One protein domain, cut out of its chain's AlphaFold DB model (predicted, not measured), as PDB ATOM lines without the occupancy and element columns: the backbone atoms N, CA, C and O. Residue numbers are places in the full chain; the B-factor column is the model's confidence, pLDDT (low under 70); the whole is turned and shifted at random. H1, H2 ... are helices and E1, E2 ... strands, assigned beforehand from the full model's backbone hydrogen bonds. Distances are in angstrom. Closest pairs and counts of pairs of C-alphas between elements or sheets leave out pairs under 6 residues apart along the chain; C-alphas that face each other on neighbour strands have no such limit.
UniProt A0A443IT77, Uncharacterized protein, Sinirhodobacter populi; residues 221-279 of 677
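AT A GLANCE: This is residues 221 to 279 of the 677 residues of an uncharacterized protein of Sinirhodobacter populi (UniProt A0A443IT77). A strongly twisted, curled sheet of four strands has one long helix, H1, packed over one face, and the free end of that helix, residues 273 to 279, sticks out beyond the sheet. The long strand E2 bends sharply, pairing with E1 over one part and with E3 over another, and E4 closes the sheet at the edge opposite E1. The printed part has 59 residues with four named strands and then one named helix, E1 E2 E3 E4 H1; the sheet's order is E1 - E2 - E3 - E4, antiparallel throughout, and the class is mixed, helices and strands. The whole is compact, with a radius of gyration of the C-alphas of 11.8 A, and its outline is elongated, spanning 40 by 22 by 20 A.

IN THESE COORDINATES: Start with the sheet's longest strand, E2, residues 231 to 241, which measures 25.1 A from first to last C-alpha and bends by 75 degrees at residue 238. Before it, find C-alpha 221 at (-35.226, -35.319, -27.429), where E1 begins; it runs 15.1 A through residues 221 to 226. After E2 come E3, residues 244 to 249, 15.2 A long, and E4, residues 252 to 256, 12.6 A long. Then find C-alpha 258 at (-32.821, -30.277, -11.976); from there H1, residues 258 to 279, runs 31.7 A to C-alpha 279 at (-24.888, -57.235, -26.659).

HOW THE PARTS SIT: The strands form a meander, each the antiparallel neighbour of the one before, and each successive pair is a hairpin. Look first at E2: its pairing is staggered, with E1 over residues 231 to 236 and with E3 over residues 236 to 241. Between E1 and E2, N 224 and O 233 are 2.9 A apart, within hydrogen-bond range; between E2 and E3, N 246 and O 239 are at 2.8 A; between E3 and E4, N 247 and O 254 are at 2.9 A. E1 and E4 are the edge strands, and E1 is apart from E3 and E4. H1 is on the sheet at a height of 8.1 A, over E2 and only just over E1, where 3 of its C-alphas fall. It runs along the strands, but only just, at 28 degrees to E2 on the local plane. The closest C-alphas of E1 and H1, those of Tyr 225 and Ala 268, are 4.6 A apart. In H1 every O i to N i+4 pair is within hydrogen-bond range.

THE WHOLE: The two C-alphas farthest apart, those of Gln 242 and Lys 279, are separated by 41.0 A. The printed part has no cut, and its four links are tight. The mean pLDDT of the printed part is 95.7, and no printed residue is under 70.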
ATOM      1  N   GLU A 221     -35.033 -33.990 -28.017       96.62
ATOM      2  CA  GLU A 221     -35.226 -35.319 -27.429       96.62
ATOM      3  C   GLU A 221     -34.075 -35.682 -26.473       96.62
ATOM      4  O   GLU A 221     -32.889 -35.572 -26.799       96.62
ATOM      5  N   VAL A 222     -34.427 -36.164 -25.283       97.38
ATOM      6  CA  VAL A 222     -33.517 -36.643 -24.245       97.38
ATOM      7  C   VAL A 222     -34.001 -37.988 -23.712       97.38
ATOM      8  O   VAL A 222     -35.177 -38.177 -23.417       97.38
ATOM      9  N   ARG A 223     -33.075 -38.936 -23.558       97.56
ATOM     10  CA  ARG A 223     -33.372 -40.241 -22.961       97.56
ATOM     11  C   ARG A 223     -33.256 -40.128 -21.445       97.56
ATOM     12  O   ARG A 223     -32.192 -39.758 -20.944       97.56
ATOM     13  N   LEU A 224     -34.335 -40.426 -20.731       97.88
ATOM     14  CA  LEU A 224     -34.427 -40.357 -19.274       97.88
ATOM     15  C   LEU A 224     -34.780 -41.735 -18.720       97.88
ATOM     16  O   LEU A 224     -35.532 -42.493 -19.331       97.88
ATOM     17  N   TYR A 225     -34.203 -42.082 -17.575       98.00
ATOM     18  CA  TYR A 225     -34.547 -43.300 -16.859       98.00
ATOM     19  C   TYR A 225     -35.699 -42.996 -15.912       98.00
ATOM     20  O   TYR A 225     -35.601 -42.104 -15.072       98.00
ATOM     21  N   ASP A 226     -36.783 -43.735 -16.090       96.94
ATOM     22  CA  ASP A 226     -37.951 -43.716 -15.228       96.94
ATOM     23  C   ASP A 226     -37.693 -44.686 -14.063       96.94
ATOM     24  O   ASP A 226     -37.676 -45.905 -14.263       96.94
ATOM     25  N   ASP A 227     -37.429 -44.139 -12.869       94.12
ATOM     26  CA  ASP A 227     -37.152 -44.917 -11.650       94.12
ATOM     27  C   ASP A 227     -38.370 -45.782 -11.241       94.12
ATOM     28  O   ASP A 227     -38.168 -46.884 -10.727       94.12
ATOM     29  N   ASP A 228     -39.606 -45.341 -11.520       93.62
ATOM     30  CA  ASP A 228     -40.843 -46.045 -11.143       93.62
ATOM     31  C   ASP A 228     -41.148 -47.217 -12.090       93.62
ATOM     32  O   ASP A 228     -41.537 -48.303 -11.652       93.62
ATOM     33  N   ALA A 229     -40.954 -47.025 -13.399       93.31
ATOM     34  CA  ALA A 229     -41.173 -48.076 -14.400       93.31
ATOM     35  C   ALA A 229     -39.929 -48.941 -14.684       93.31
ATOM     36  O   ALA A 229     -40.032 -49.964 -15.366       93.31
ATOM     37  N   GLY A 230     -38.748 -48.541 -14.203       95.81
ATOM     38  CA  GLY A 230     -37.484 -49.260 -14.394       95.81
ATOM     39  C   GLY A 230     -36.979 -49.295 -15.843       95.81
ATOM     40  O   GLY A 230     -36.223 -50.200 -16.211       95.81
ATOM     41  N   ILE A 231     -37.406 -48.348 -16.686       96.44
ATOM     42  CA  ILE A 231     -37.107 -48.321 -18.126       96.44
ATOM     43  C   ILE A 231     -36.537 -46.975 -18.581       96.44
ATOM     44  O   ILE A 231     -36.887 -45.913 -18.074       96.44
ATOM     45  N   VAL A 232     -35.659 -47.020 -19.587       97.31
ATOM     46  CA  VAL A 232     -35.221 -45.818 -20.310       97.31
ATOM     47  C   VAL A 232     -36.301 -45.441 -21.313       97.31
ATOM     48  O   VAL A 232     -36.654 -46.259 -22.165       97.31
ATOM     49  N   ARG A 233     -36.792 -44.207 -21.227       97.19
ATOM     50  CA  ARG A 233     -37.805 -43.651 -22.121       97.19
ATOM     51  C   ARG A 233     -37.299 -42.369 -22.785       97.19
ATOM     52  O   ARG A 233     -36.418 -41.691 -22.255       97.19
ATOM     53  N   ASP A 234     -37.864 -42.039 -23.939       97.62
ATOM     54  CA  ASP A 234     -37.488 -40.851 -24.706       97.62
ATOM     55  C   ASP A 234     -38.471 -39.709 -24.378       97.62
ATOM     56  O   ASP A 234     -39.684 -39.869 -24.495       97.62
ATOM     57  N   ALA A 235     -37.952 -38.574 -23.908       97.69
ATOM     58  CA  ALA A 235     -38.710 -37.392 -23.495       97.69
ATOM     59  C   ALA A 235     -38.291 -36.170 -24.322       97.69
ATOM     60  O   ALA A 235     -37.157 -36.096 -24.785       97.69
ATOM     61  N   VAL A 236     -39.165 -35.174 -24.469       97.94
ATOM     62  CA  VAL A 236     -38.841 -33.912 -25.158       97.94
ATOM     63  C   VAL A 236     -38.653 -32.805 -24.126       97.94
ATOM     64  O   VAL A 236     -39.569 -32.533 -23.354       97.94
ATOM     65  N   VAL A 237     -37.500 -32.136 -24.102       97.75
ATOM     66  CA  VAL A 237     -37.285 -30.961 -23.241       97.75
ATOM     67  C   VAL A 237     -38.096 -29.793 -23.796       97.75
ATOM     68  O   VAL A 237     -37.839 -29.338 -24.906       97.75
ATOM     69  N   LEU A 238     -39.074 -29.287 -23.044       97.06
ATOM     70  CA  LEU A 238     -39.881 -28.131 -23.450       97.06
ATOM     71  C   LEU A 238     -39.227 -26.799 -23.064       97.06
ATOM     72  O   LEU A 238     -39.419 -25.807 -23.762       97.06
ATOM     73  N   GLY A 239     -38.439 -26.777 -21.988       95.94
ATOM     74  CA  GLY A 239     -37.681 -25.607 -21.545       95.94
ATOM     75  C   GLY A 239     -37.354 -25.650 -20.054       95.94
ATOM     76  O   GLY A 239     -37.633 -26.636 -19.372       95.94
ATOM     77  N   GLU A 240     -36.785 -24.566 -19.538       94.81
ATOM     78  CA  GLU A 240     -36.615 -24.355 -18.098       94.81
ATOM     79  C   GLU A 240     -37.828 -23.587 -17.554       94.81
ATOM     80  O   GLU A 240     -38.225 -22.555 -18.096       94.81
ATOM     81  N   SER A 241     -38.444 -24.112 -16.497       93.44
ATOM     82  CA  SER A 241     -39.525 -23.470 -15.750       93.44
ATOM     83  C   SER A 241     -38.993 -22.931 -14.419       93.44
ATOM     84  O   SER A 241     -37.889 -23.261 -13.986       93.44
ATOM     85  N   GLN A 242     -39.783 -22.116 -13.714       90.56
ATOM     86  CA  GLN A 242     -39.379 -21.593 -12.397       90.56
ATOM     87  C   GLN A 242     -39.118 -22.699 -11.355       90.56
ATOM     88  O   GLN A 242     -38.413 -22.459 -10.379       90.56
ATOM     89  N   GLN A 243     -39.687 -23.893 -11.556       90.56
ATOM     90  CA  GLN A 243     -39.568 -25.034 -10.645       90.56
ATOM     91  C   GLN A 243     -38.486 -26.040 -11.073       90.56
ATOM     92  O   GLN A 243     -38.077 -26.862 -10.259       90.56
ATOM     93  N   GLY A 244     -37.989 -25.972 -12.314       94.94
ATOM     94  CA  GLY A 244     -36.986 -26.908 -12.812       94.94
ATOM     95  C   GLY A 244     -36.956 -27.010 -14.333       94.94
ATOM     96  O   GLY A 244     -36.957 -26.004 -15.037       94.94
ATOM     97  N   ILE A 245     -36.885 -28.229 -14.855       96.75
ATOM     98  CA  ILE A 245     -36.824 -28.514 -16.290       96.75
ATOM     99  C   ILE A 245     -38.155 -29.129 -16.699       96.75
ATOM    100  O   ILE A 245     -38.520 -30.209 -16.229       96.75
ATOM    101  N   ARG A 246     -38.877 -28.450 -17.590       97.56
ATOM    102  CA  ARG A 246     -40.129 -28.959 -18.133       97.56
ATOM    103  C   ARG A 246     -39.839 -29.933 -19.259       97.56
ATOM    104  O   ARG A 246     -39.213 -29.575 -20.258       97.56
ATOM    105  N   ILE A 247     -40.341 -31.151 -19.123       97.75
ATOM    106  CA  ILE A 247     -40.280 -32.187 -20.150       97.75
ATOM    107  C   ILE A 247     -41.688 -32.591 -20.583       97.75
ATOM    108  O   ILE A 247     -42.634 -32.524 -19.800       97.75
ATOM    109  N   ARG A 248     -41.823 -33.061 -21.823       97.81
ATOM    110  CA  ARG A 248     -42.992 -33.803 -22.289       97.81
ATOM    111  C   ARG A 248     -42.638 -35.275 -22.389       97.81
ATOM    112  O   ARG A 248     -41.656 -35.633 -23.040       97.81
ATOM    113  N   PHE A 249     -43.447 -36.113 -21.758       95.44
ATOM    114  CA  PHE A 249     -43.254 -37.547 -21.705       95.44
ATOM    115  C   PHE A 249     -44.597 -38.279 -21.906       95.44
ATOM    116  O   PHE A 249     -45.591 -37.927 -21.276       95.44
ATOM    117  N   ASP A 250     -44.661 -39.223 -22.857       93.50
ATOM    118  CA  ASP A 250     -45.895 -39.884 -23.340       93.50
ATOM    119  C   ASP A 250     -47.080 -38.918 -23.621       93.50
ATOM    120  O   ASP A 250     -48.252 -39.253 -23.468       93.50
ATOM    121  N   GLY A 251     -46.772 -37.689 -24.059       94.56
ATOM    122  CA  GLY A 251     -47.751 -36.629 -24.344       94.56
ATOM    123  C   GLY A 251     -48.153 -35.762 -23.144       94.56
ATOM    124  O   GLY A 251     -48.706 -34.685 -23.354       94.56
ATOM    125  N   ASN A 252     -47.819 -36.168 -21.918       96.81
ATOM    126  CA  ASN A 252     -48.042 -35.397 -20.693       96.81
ATOM    127  C   ASN A 252     -46.843 -34.487 -20.387       96.81
ATOM    128  O   ASN A 252     -45.715 -34.802 -20.763       96.81
ATOM    129  N   GLU A 253     -47.064 -33.368 -19.700       97.19
ATOM    130  CA  GLU A 253     -45.994 -32.445 -19.296       97.19
ATOM    131  C   GLU A 253     -45.659 -32.599 -17.812       97.19
ATOM    132  O   GLU A 253     -46.555 -32.684 -16.973       97.19
ATOM    133  N   TYR A 254     -44.364 -32.609 -17.499       96.88
ATOM    134  CA  TYR A 254     -43.833 -32.756 -16.148       96.88
ATOM    135  C   TYR A 254     -42.755 -31.698 -15.906       96.88
ATOM    136  O   TYR A 254     -41.823 -31.567 -16.700       96.88
ATOM    137  N   ASP A 255     -42.864 -30.958 -14.804       97.00
ATOM    138  CA  ASP A 255     -41.785 -30.112 -14.290       97.00
ATOM    139  C   ASP A 255     -40.914 -30.960 -13.346       97.00
ATOM    140  O   ASP A 255     -41.355 -31.351 -12.266       97.00
ATOM    141  N   LEU A 256     -39.688 -31.289 -13.768       96.50
ATOM    142  CA  LEU A 256     -38.726 -32.051 -12.965       96.50
ATOM    143  C   LEU A 256     -37.734 -31.123 -12.266       96.50
ATOM    144  O   LEU A 256     -37.160 -30.239 -12.900       96.50
ATOM    145  N   ASP A 257     -37.441 -31.390 -10.991       96.81
ATOM    146  CA  ASP A 257     -36.297 -30.763 -10.318       96.81
ATOM    147  C   ASP A 257     -34.989 -31.052 -11.096       96.81
ATOM    148  O   ASP A 257     -34.803 -32.182 -11.574       96.81
ATOM    149  N   PRO A 258     -34.059 -30.083 -11.224       95.06
ATOM    150  CA  PRO A 258     -32.821 -30.277 -11.976       95.06
ATOM    151  C   PRO A 258     -31.970 -31.471 -11.529       95.06
ATOM    152  O   PRO A 258     -31.405 -32.160 -12.378       95.06
ATOM    153  N   GLN A 259     -31.912 -31.775 -10.228       95.56
ATOM    154  CA  GLN A 259     -31.158 -32.927  -9.722       95.56
ATOM    155  C   GLN A 259     -31.812 -34.247 -10.145       95.56
ATOM    156  O   GLN A 259     -31.116 -35.200 -10.501       95.56
ATOM    157  N   THR A 260     -33.147 -34.294 -10.160       96.62
ATOM    158  CA  THR A 260     -33.920 -35.442 -10.651       96.62
ATOM    159  C   THR A 260     -33.710 -35.645 -12.151       96.62
ATOM    160  O   THR A 260     -33.460 -36.771 -12.579       96.62
ATOM    161  N   PHE A 261     -33.724 -34.571 -12.949       96.94
ATOM    162  CA  PHE A 261     -33.449 -34.641 -14.388       96.94
ATOM    163  C   PHE A 261     -32.030 -35.155 -14.686       96.94
ATOM    164  O   PHE A 261     -31.865 -36.096 -15.468       96.94
ATOM    165  N   ASP A 262     -31.002 -34.599 -14.037       96.25
ATOM    166  CA  ASP A 262     -29.613 -35.022 -14.252       96.25
ATOM    167  C   ASP A 262     -29.361 -36.460 -13.779       96.25
ATOM    168  O   ASP A 262     -28.648 -37.224 -14.444       96.25
ATOM    169  N   ARG A 263     -29.996 -36.883 -12.678       97.62
ATOM    170  CA  ARG A 263     -29.973 -38.279 -12.221       97.62
ATOM    171  C   ARG A 263     -30.656 -39.212 -13.227       97.62
ATOM    172  O   ARG A 263     -30.067 -40.229 -13.595       97.62
ATOM    173  N   ALA A 264     -31.845 -38.870 -13.720       97.56
ATOM    174  CA  ALA A 264     -32.562 -39.671 -14.714       97.56
ATOM    175  C   ALA A 264     -31.773 -39.795 -16.033       97.56
ATOM    176  O   ALA A 264     -31.658 -40.885 -16.595       97.56
ATOM    177  N   ARG A 265     -31.161 -38.699 -16.501       97.44
ATOM    178  CA  ARG A 265     -30.331 -38.648 -17.719       97.44
ATOM    179  C   ARG A 265     -29.029 -39.445 -17.582       97.44
ATOM    180  O   ARG A 265     -28.638 -40.161 -18.506       97.44
ATOM    181  N   SER A 266     -28.345 -39.343 -16.442       97.19
ATOM    182  CA  SER A 266     -27.111 -40.104 -16.182       97.19
ATOM    183  C   SER A 266     -27.388 -41.603 -16.022       97.19
ATOM    184  O   SER A 266     -26.669 -42.420 -16.603       97.19
ATOM    185  N   THR A 267     -28.479 -41.968 -15.345       97.88
ATOM    186  CA  THR A 267     -28.912 -43.366 -15.184       97.88
ATOM    187  C   THR A 267     -29.328 -43.979 -16.525       97.88
ATOM    188  O   THR A 267     -28.928 -45.102 -16.834       97.88
ATOM    189  N   ALA A 268     -30.027 -43.225 -17.386       97.81
ATOM    190  CA  ALA A 268     -30.348 -43.655 -18.748       97.81
ATOM    191  C   ALA A 268     -29.094 -43.967 -19.566       97.81
ATOM    192  O   ALA A 268     -29.003 -45.019 -20.202       97.81
ATOM    193  N   ARG A 269     -28.092 -43.083 -19.500       97.38
ATOM    194  CA  ARG A 269     -26.809 -43.291 -20.173       97.38
ATOM    195  C   ARG A 269     -26.088 -44.540 -19.665       97.38
ATOM    196  O   ARG A 269     -25.593 -45.313 -20.483       97.38
ATOM    197  N   GLN A 270     -26.059 -44.767 -18.350       97.50
ATOM    198  CA  GLN A 270     -25.468 -45.979 -17.781       97.50
ATOM    199  C   GLN A 270     -26.203 -47.239 -18.268       97.50
ATOM    200  O   GLN A 270     -25.554 -48.188 -18.703       97.50
ATOM    201  N   LYS A 271     -27.542 -47.240 -18.276       96.69
ATOM    202  CA  LYS A 271     -28.350 -48.369 -18.771       96.69
ATOM    203  C   LYS A 271     -28.134 -48.646 -20.260       96.69
ATOM    204  O   LYS A 271     -28.036 -49.807 -20.656       96.69
ATOM    205  N   ASP A 272     -27.978 -47.606 -21.075       95.88
ATOM    206  CA  ASP A 272     -27.616 -47.737 -22.490       95.88
ATOM    207  C   ASP A 272     -26.208 -48.316 -22.695       95.88
ATOM    208  O   ASP A 272     -25.985 -49.080 -23.638       95.88
ATOM    209  N   GLU A 273     -25.243 -47.955 -21.846       96.06
ATOM    210  CA  GLU A 273     -23.879 -48.494 -21.883       96.06
ATOM    211  C   GLU A 273     -23.845 -49.963 -21.400       96.06
ATOM    212  O   GLU A 273     -23.256 -50.808 -22.082       96.06
ATOM    213  N   GLU A 274     -24.576 -50.313 -20.334       94.69
ATOM    214  CA  GLU A 274     -24.790 -51.697 -19.865       94.69
ATOM    215  C   GLU A 274     -25.423 -52.581 -20.961       94.69
ATOM    216  O   GLU A 274     -24.921 -53.669 -21.264       94.69
ATOM    217  N   ALA A 275     -26.480 -52.097 -21.624       92.94
ATOM    218  CA  ALA A 275     -27.160 -52.816 -22.705       92.94
ATOM    219  C   ALA A 275     -26.272 -53.014 -23.950       92.94
ATOM    220  O   ALA A 275     -26.334 -54.059 -24.609       92.94
ATOM    221  N   LYS A 276     -25.409 -52.039 -24.275       93.25
ATOM    222  CA  LYS A 276     -24.409 -52.163 -25.354       93.25
ATOM    223  C   LYS A 276     -23.302 -53.161 -24.997       93.25
ATOM    224  O   LYS A 276     -22.895 -53.932 -25.870       93.25
ATOM    225  N   GLY A 277     -22.863 -53.191 -23.737       91.56
ATOM    226  CA  GLY A 277     -21.899 -54.172 -23.229       91.56
ATOM    227  C   GLY A 277     -22.423 -55.602 -23.372       91.56
ATOM    228  O   GLY A 277     -21.843 -56.405 -24.103       91.56
ATOM    229  N   ALA A 278     -23.600 -55.881 -22.802       87.62
ATOM    230  CA  ALA A 278     -24.232 -57.203 -22.845       87.62
ATOM    231  C   ALA A 278     -24.433 -57.743 -24.277       87.62
ATOM    232  O   ALA A 278     -24.272 -58.937 -24.532       87.62
ATOM    233  N   LYS A 279     -24.738 -56.864 -25.242       83.75
ATOM    234  CA  LYS A 279     -24.888 -57.235 -26.659       83.75
ATOM    235  C   LYS A 279     -23.562 -57.573 -27.355       83.75
ATOM    236  O   LYS A 279     -23.579 -58.246 -28.384       83.75
TER     237      LYS A 279